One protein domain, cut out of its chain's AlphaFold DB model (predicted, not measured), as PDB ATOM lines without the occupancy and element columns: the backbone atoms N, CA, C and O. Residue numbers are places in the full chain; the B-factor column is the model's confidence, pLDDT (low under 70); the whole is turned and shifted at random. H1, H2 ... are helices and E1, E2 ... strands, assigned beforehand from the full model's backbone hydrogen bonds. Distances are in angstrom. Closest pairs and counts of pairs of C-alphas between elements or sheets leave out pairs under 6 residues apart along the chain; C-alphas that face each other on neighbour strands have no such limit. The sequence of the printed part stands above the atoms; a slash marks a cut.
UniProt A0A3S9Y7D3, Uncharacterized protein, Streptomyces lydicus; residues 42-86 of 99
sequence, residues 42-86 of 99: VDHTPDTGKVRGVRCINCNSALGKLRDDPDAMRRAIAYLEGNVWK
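AT A GLANCE: This is residues 42 to 86 of the 99 residues of an uncharacterized protein of Streptomyces lydicus (UniProt A0A3S9Y7D3). Picture an open, loose string of parts laid out one after another: a small two-stranded hairpin of E1 and E2 at one end, the short helix H1 next to it, then the helix H2, and a tail of residues 81 to 86 at the other end. The printed part has 45 residues, with two named strands and then two named helices in the order E1, E2, H1, H2. The sheet has the order E1 - E2, antiparallel, and the class is mixed, helices and strands. The whole is loose, with a radius of gyration of the C-alphas of 12.5 A, and elongated, spanning 36 by 21 by 12 A.

IN THESE COORDINATES: Find C-alpha 42 at (198.745, -28.018, 2.560), where E1 begins; it covers residues 42 to 44, 6.5 A long. E2 covers residues 51 to 55, 11.0 A. H1 covers residues 57 to 65, 12.0 A, beginning at C-alpha 57 at (196.493, -28.934, -6.435). H2 covers residues 70 to 80, 15.6 A, and ends at C-alpha 80 at (179.069, -39.695, -13.022).

HOW THE PARTS SIT: Start at the hairpin: E1 and E2 are antiparallel, at 138 degrees between their directions. Look there for N 43 and O 53, within hydrogen-bond range at 2.8 A, and N 52 and O 43, also 2.8 A. From E1 to H1, the closest C-alphas are those of Asp 43 and Asn 60, 6.5 A apart. H1 and H2 are near each other, with 6 pairs of C-alphas within 10 A. H2 is apart from E1 and E2. In H1 and H2 every O i to N i+4 pair is within hydrogen-bond range.

THE WHOLE: The two C-alphas farthest apart are those of Val 51 and Lys 86, 36.8 A. Residues 77 to 82, of which 77 to 80 belong to H2, stand free. The printed part has no cut; its links E2 to H1 and H1 to H2 are tight, and E1 to E2 is short. The mean pLDDT of the printed part is 89.0, and no printed residue is under 70.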
ATOM      1  N   VAL A  42     199.142 -27.686   1.189       89.31
ATOM      2  CA  VAL A  42     198.745 -28.018   2.560       89.31
ATOM      3  C   VAL A  42     197.226 -27.918   2.670       89.31
ATOM      4  O   VAL A  42     196.640 -26.847   2.530       89.31
ATOM      5  N   ASP A  43     196.611 -29.064   2.915       89.81
ATOM      6  CA  ASP A  43     195.182 -29.228   3.119       89.81
ATOM      7  C   ASP A  43     194.831 -28.946   4.586       89.81
ATOM      8  O   ASP A  43     195.494 -29.446   5.500       89.81
ATOM      9  N   HIS A  44     193.783 -28.159   4.811       91.25
ATOM     10  CA  HIS A  44     193.311 -27.747   6.130       91.25
ATOM     11  C   HIS A  44     191.786 -27.846   6.207       91.25
ATOM     12  O   HIS A  44     191.096 -27.690   5.203       91.25
ATOM     13  N   THR A  45     191.253 -28.120   7.395       88.75
ATOM     14  CA  THR A  45     189.804 -28.072   7.631       88.75
ATOM     15  C   THR A  45     189.302 -26.626   7.511       88.75
ATOM     16  O   THR A  45     189.940 -25.747   8.103       88.75
ATOM     17  N   PRO A  46     188.171 -26.363   6.833       81.69
ATOM     18  CA  PRO A  46     187.689 -24.999   6.591       81.69
ATOM     19  C   PRO A  46     187.365 -24.192   7.857       81.69
ATOM     20  O   PRO A  46     187.458 -22.970   7.845       81.69
ATOM     21  N   ASP A  47     186.971 -24.864   8.936       84.62
ATOM     22  CA  ASP A  47     186.442 -24.290  10.175       84.62
ATOM     23  C   ASP A  47     187.509 -24.114  11.266       84.62
ATOM     24  O   ASP A  47     187.603 -23.058  11.885       84.62
ATOM     25  N   THR A  48     188.341 -25.134  11.497       90.25
ATOM     26  CA  THR A  48     189.355 -25.103  12.569       90.25
ATOM     27  C   THR A  48     190.760 -24.752  12.080       90.25
ATOM     28  O   THR A  48     191.665 -24.560  12.889       90.25
ATOM     29  N   GLY A  49     190.982 -24.717  10.762       86.81
ATOM     30  CA  GLY A  49     192.315 -24.559  10.170       86.81
ATOM     31  C   GLY A  49     193.273 -25.727  10.443       86.81
ATOM     32  O   GLY A  49     194.452 -25.652  10.094       86.81
ATOM     33  N   LYS A  50     192.799 -26.824  11.051       93.44
ATOM     34  CA  LYS A  50     193.608 -28.005  11.352       93.44
ATOM     35  C   LYS A  50     194.149 -28.614  10.063       93.44
ATOM     36  O   LYS A  50     193.391 -28.977   9.165       93.44
ATOM     37  N   VAL A  51     195.467 -28.783  10.005       93.06
ATOM     38  CA  VAL A  51     196.142 -29.423   8.872       93.06
ATOM     39  C   VAL A  51     195.730 -30.894   8.783       93.06
ATOM     40  O   VAL A  51     195.873 -31.650   9.745       93.06
ATOM     41  N   ARG A  52     195.232 -31.299   7.611       90.75
ATOM     42  CA  ARG A  52     194.856 -32.683   7.278       90.75
ATOM     43  C   ARG A  52     195.994 -33.438   6.592       90.75
ATOM     44  O   ARG A  52     196.118 -34.647   6.764       90.75
ATOM     45  N   GLY A  53     196.831 -32.734   5.827       89.75
ATOM     46  CA  GLY A  53     197.969 -33.316   5.118       89.75
ATOM     47  C   GLY A  53     198.375 -32.508   3.890       89.75
ATOM     48  O   GLY A  53     198.021 -31.342   3.756       89.75
ATOM     49  N   VAL A  54     199.123 -33.133   2.980       90.00
ATOM     50  CA  VAL A  54     199.517 -32.534   1.698       90.00
ATOM     51  C   VAL A  54     198.768 -33.236   0.567       90.00
ATOM     52  O   VAL A  54     198.822 -34.460   0.450       90.00
ATOM     53  N   ARG A  55     198.084 -32.467  -0.282       86.75
ATOM     54  CA  ARG A  55     197.362 -32.954  -1.471       86.75
ATOM     55  C   ARG A  55     197.916 -32.321  -2.740       86.75
ATOM     56  O   ARG A  55     198.532 -31.260  -2.699       86.75
ATOM     57  N   CYS A  56     197.684 -32.945  -3.894       87.00
ATOM     58  CA  CYS A  56     197.940 -32.264  -5.163       87.00
ATOM     59  C   CYS A  56     196.950 -31.101  -5.349       87.00
ATOM     60  O   CYS A  56     195.858 -31.110  -4.771       87.00
ATOM     61  N   ILE A  57     197.313 -30.129  -6.189       85.31
ATOM     62  CA  ILE A  57     196.493 -28.934  -6.435       85.31
ATOM     63  C   ILE A  57     195.062 -29.281  -6.866       85.31
ATOM     64  O   ILE A  57     194.110 -28.730  -6.327       85.31
ATOM     65  N   ASN A  58     194.894 -30.270  -7.746       86.75
ATOM     66  CA  ASN A  58     193.580 -30.650  -8.266       86.75
ATOM     67  C   ASN A  58     192.675 -31.231  -7.175       86.75
ATOM     68  O   ASN A  58     191.512 -30.852  -7.078       86.75
ATOM     69  N   CYS A  59     193.210 -32.120  -6.332       87.25
ATOM     70  CA  CYS A  59     192.445 -32.694  -5.229       87.25
ATOM     71  C   CYS A  59     192.110 -31.638  -4.174       87.25
ATOM     72  O   CYS A  59     190.981 -31.608  -3.698       87.25
ATOM     73  N   ASN A  60     193.065 -30.766  -3.834       90.25
ATOM     74  CA  ASN A  60     192.838 -29.684  -2.879       90.25
ATOM     75  C   ASN A  60     191.744 -28.723  -3.377       90.25
ATOM     76  O   ASN A  60     190.788 -28.426  -2.665       90.25
ATOM     77  N   SER A  61     191.825 -28.304  -4.642       89.31
ATOM     78  CA  SER A  61     190.814 -27.441  -5.252       89.31
ATOM     79  C   SER A  61     189.452 -28.121  -5.386       89.31
ATOM     80  O   SER A  61     188.437 -27.451  -5.217       89.31
ATOM     81  N   ALA A  62     189.396 -29.422  -5.685       92.25
ATOM     82  CA  ALA A  62     188.132 -30.155  -5.757       92.25
ATOM     83  C   ALA A  62     187.420 -30.194  -4.395       92.25
ATOM     84  O   ALA A  62     186.229 -29.897  -4.335       92.25
ATOM     85  N   LEU A  63     188.152 -30.478  -3.311       91.94
ATOM     86  CA  LEU A  63     187.604 -30.448  -1.950       91.94
ATOM     87  C   LEU A  63     187.063 -29.060  -1.586       91.94
ATOM     88  O   LEU A  63     185.924 -28.949  -1.136       91.94
ATOM     89  N   GLY A  64     187.825 -28.001  -1.880       91.75
ATOM     90  CA  GLY A  64     187.384 -26.624  -1.648       91.75
ATOM     91  C   GLY A  64     186.146 -26.237  -2.465       91.75
ATOM     92  O   GLY A  64     185.215 -25.638  -1.933       91.75
ATOM     93  N   LYS A  65     186.076 -26.630  -3.745       93.06
ATOM     94  CA  LYS A  65     184.905 -26.377  -4.610       93.06
ATOM     95  C   LYS A  65     183.650 -27.102  -4.136       93.06
ATOM     96  O   LYS A  65     182.551 -26.584  -4.301       93.06
ATOM     97  N   LEU A  66     183.816 -28.281  -3.544       93.94
ATOM     98  CA  LEU A  66     182.731 -29.039  -2.926       93.94
ATOM     99  C   LEU A  66     182.506 -28.642  -1.459       93.94
ATOM    100  O   LEU A  66     181.688 -29.262  -0.793       93.94
ATOM    101  N   ARG A  67     183.187 -27.595  -0.970       92.06
ATOM    102  CA  ARG A  67     183.072 -27.038   0.389       92.06
ATOM    103  C   ARG A  67     183.295 -28.057   1.508       92.06
ATOM    104  O   ARG A  67     182.719 -27.907   2.577       92.06
ATOM    105  N   ASP A  68     184.083 -29.100   1.247       91.12
ATOM    106  CA  ASP A  68     184.222 -30.251   2.152       91.12
ATOM    107  C   ASP A  68     182.874 -30.880   2.584       91.12
ATOM    108  O   ASP A  68     182.805 -31.555   3.606       91.12
ATOM    109  N   ASP A  69     181.809 -30.697   1.792       91.75
ATOM    110  CA  ASP A  69     180.468 -31.231   2.044       91.75
ATOM    111  C   ASP A  69     180.359 -32.664   1.480       91.75
ATOM    112  O   ASP A  69     180.385 -32.848   0.251       91.75
ATOM    113  N   PRO A  70     180.221 -33.701   2.333       91.75
ATOM    114  CA  PRO A  70     180.072 -35.079   1.877       91.75
ATOM    115  C   PRO A  70     178.865 -35.280   0.956       91.75
ATOM    116  O   PRO A  70     178.934 -36.101   0.038       91.75
ATOM    117  N   ASP A  71     177.781 -34.526   1.138       91.31
ATOM    118  CA  ASP A  71     176.588 -34.644   0.298       91.31
ATOM    119  C   ASP A  71     176.824 -34.047  -1.088       91.31
ATOM    120  O   ASP A  71     176.386 -34.611  -2.093       91.31
ATOM    121  N   ALA A  72     177.602 -32.964  -1.186       90.69
ATOM    122  CA  ALA A  72     178.061 -32.450  -2.475       90.69
ATOM    123  C   ALA A  72     178.935 -33.466  -3.220       90.69
ATOM    124  O   ALA A  72     178.776 -33.638  -4.431       90.69
ATOM    125  N   MET A  73     179.810 -34.185  -2.508       92.94
ATOM    126  CA  MET A  73     180.621 -35.251  -3.105       92.94
ATOM    127  C   MET A  73     179.757 -36.417  -3.593       92.94
ATOM    128  O   MET A  73     179.948 -36.886  -4.714       92.94
ATOM    129  N   ARG A  74     178.768 -36.848  -2.799       91.25
ATOM    130  CA  ARG A  74     177.812 -37.893  -3.204       91.25
ATOM    131  C   ARG A  74     177.028 -37.492  -4.450       91.25
ATOM    132  O   ARG A  74     176.903 -38.303  -5.361       91.25
ATOM    133  N   ARG A  75     176.570 -36.237  -4.545       88.94
ATOM    134  CA  ARG A  75     175.906 -35.714  -5.754       88.94
ATOM    135  C   ARG A  75     176.828 -35.731  -6.977       88.94
ATOM    136  O   ARG A  75     176.384 -36.089  -8.064       88.94
ATOM    137  N   ALA A  76     178.105 -35.382  -6.808       91.12
ATOM    138  CA  ALA A  76     179.086 -35.444  -7.892       91.12
ATOM    139  C   ALA A  76     179.340 -36.887  -8.368       91.12
ATOM    140  O   ALA A  76     179.436 -37.120  -9.570       91.12
ATOM    141  N   ILE A  77     179.400 -37.855  -7.445       93.00
ATOM    142  CA  ILE A  77     179.510 -39.286  -7.773       93.00
ATOM    143  C   ILE A  77     178.258 -39.758  -8.519       93.00
ATOM    144  O   ILE A  77     178.376 -40.316  -9.606       93.00
ATOM    145  N   ALA A  78     177.068 -39.457  -7.994       90.75
ATOM    146  CA  ALA A  78     175.799 -39.846  -8.606       90.75
ATOM    147  C   ALA A  78     175.666 -39.321 -10.046       90.75
ATOM    148  O   ALA A  78     175.220 -40.046 -10.933       90.75
ATOM    149  N   TYR A  79     176.123 -38.092 -10.309       89.12
ATOM    150  CA  TYR A  79     176.170 -37.539 -11.663       89.12
ATOM    151  C   TYR A  79     176.999 -38.408 -12.624       89.12
ATOM    152  O   TYR A  79     176.547 -38.695 -13.732       89.12
ATOM    153  N   LEU A  80     178.189 -38.851 -12.204       91.25
ATOM    154  CA  LEU A  80     179.069 -39.695 -13.022       91.25
ATOM    155  C   LEU A  80     178.492 -41.094 -13.258       91.25
ATOM    156  O   LEU A  80     178.711 -41.677 -14.316       91.25
ATOM    157  N   GLU A  81     177.741 -41.618 -12.295       93.56
ATOM    158  CA  GLU A  81     177.053 -42.909 -12.406       93.56
ATOM    159  C   GLU A  81     175.793 -42.848 -13.286       93.56
ATOM    160  O   GLU A  81     175.129 -43.861 -13.487       93.56
ATOM    161  N   GLY A  82     175.431 -41.670 -13.807       88.44
ATOM    162  CA  GLY A  82     174.176 -41.473 -14.536       88.44
ATOM    163  C   GLY A  82     172.945 -41.414 -13.626       88.44
ATOM    164  O   GLY A  82     171.824 -41.269 -14.115       88.44
ATOM    165  N   ASN A  83     173.141 -41.435 -12.307       86.56
ATOM    166  CA  ASN A  83     172.122 -41.201 -11.289       86.56
ATOM    167  C   ASN A  83     171.896 -39.691 -11.121       86.56
ATOM    168  O   ASN A  83     172.055 -39.117 -10.042       86.56
ATOM    169  N   VAL A  84     171.555 -39.028 -12.228       76.19
ATOM    170  CA  VAL A  84     171.252 -37.599 -12.233       76.19
ATOM    171  C   VAL A  84     170.029 -37.335 -11.370       76.19
ATOM    172  O   VAL A  84     168.944 -37.878 -11.589       76.19
ATOM    173  N   TRP A  85     170.225 -36.473 -10.376       74.69
ATOM    174  CA  TRP A  85     169.146 -35.974  -9.546       74.69
ATOM    175  C   TRP A  85     168.051 -35.356 -10.423       74.69
ATOM    176  O   TRP A  85     168.318 -34.479 -11.247       74.69
ATOM    177  N   LYS A  86     166.814 -35.826 -10.234       73.56
ATOM    178  CA  LYS A  86     165.624 -35.231 -10.839       73.56
ATOM    179  C   LYS A  86     165.044 -34.225  -9.848       73.56
ATOM    180  O   LYS A  86     164.588 -34.650  -8.784       73.56
TER     181      LYS A  86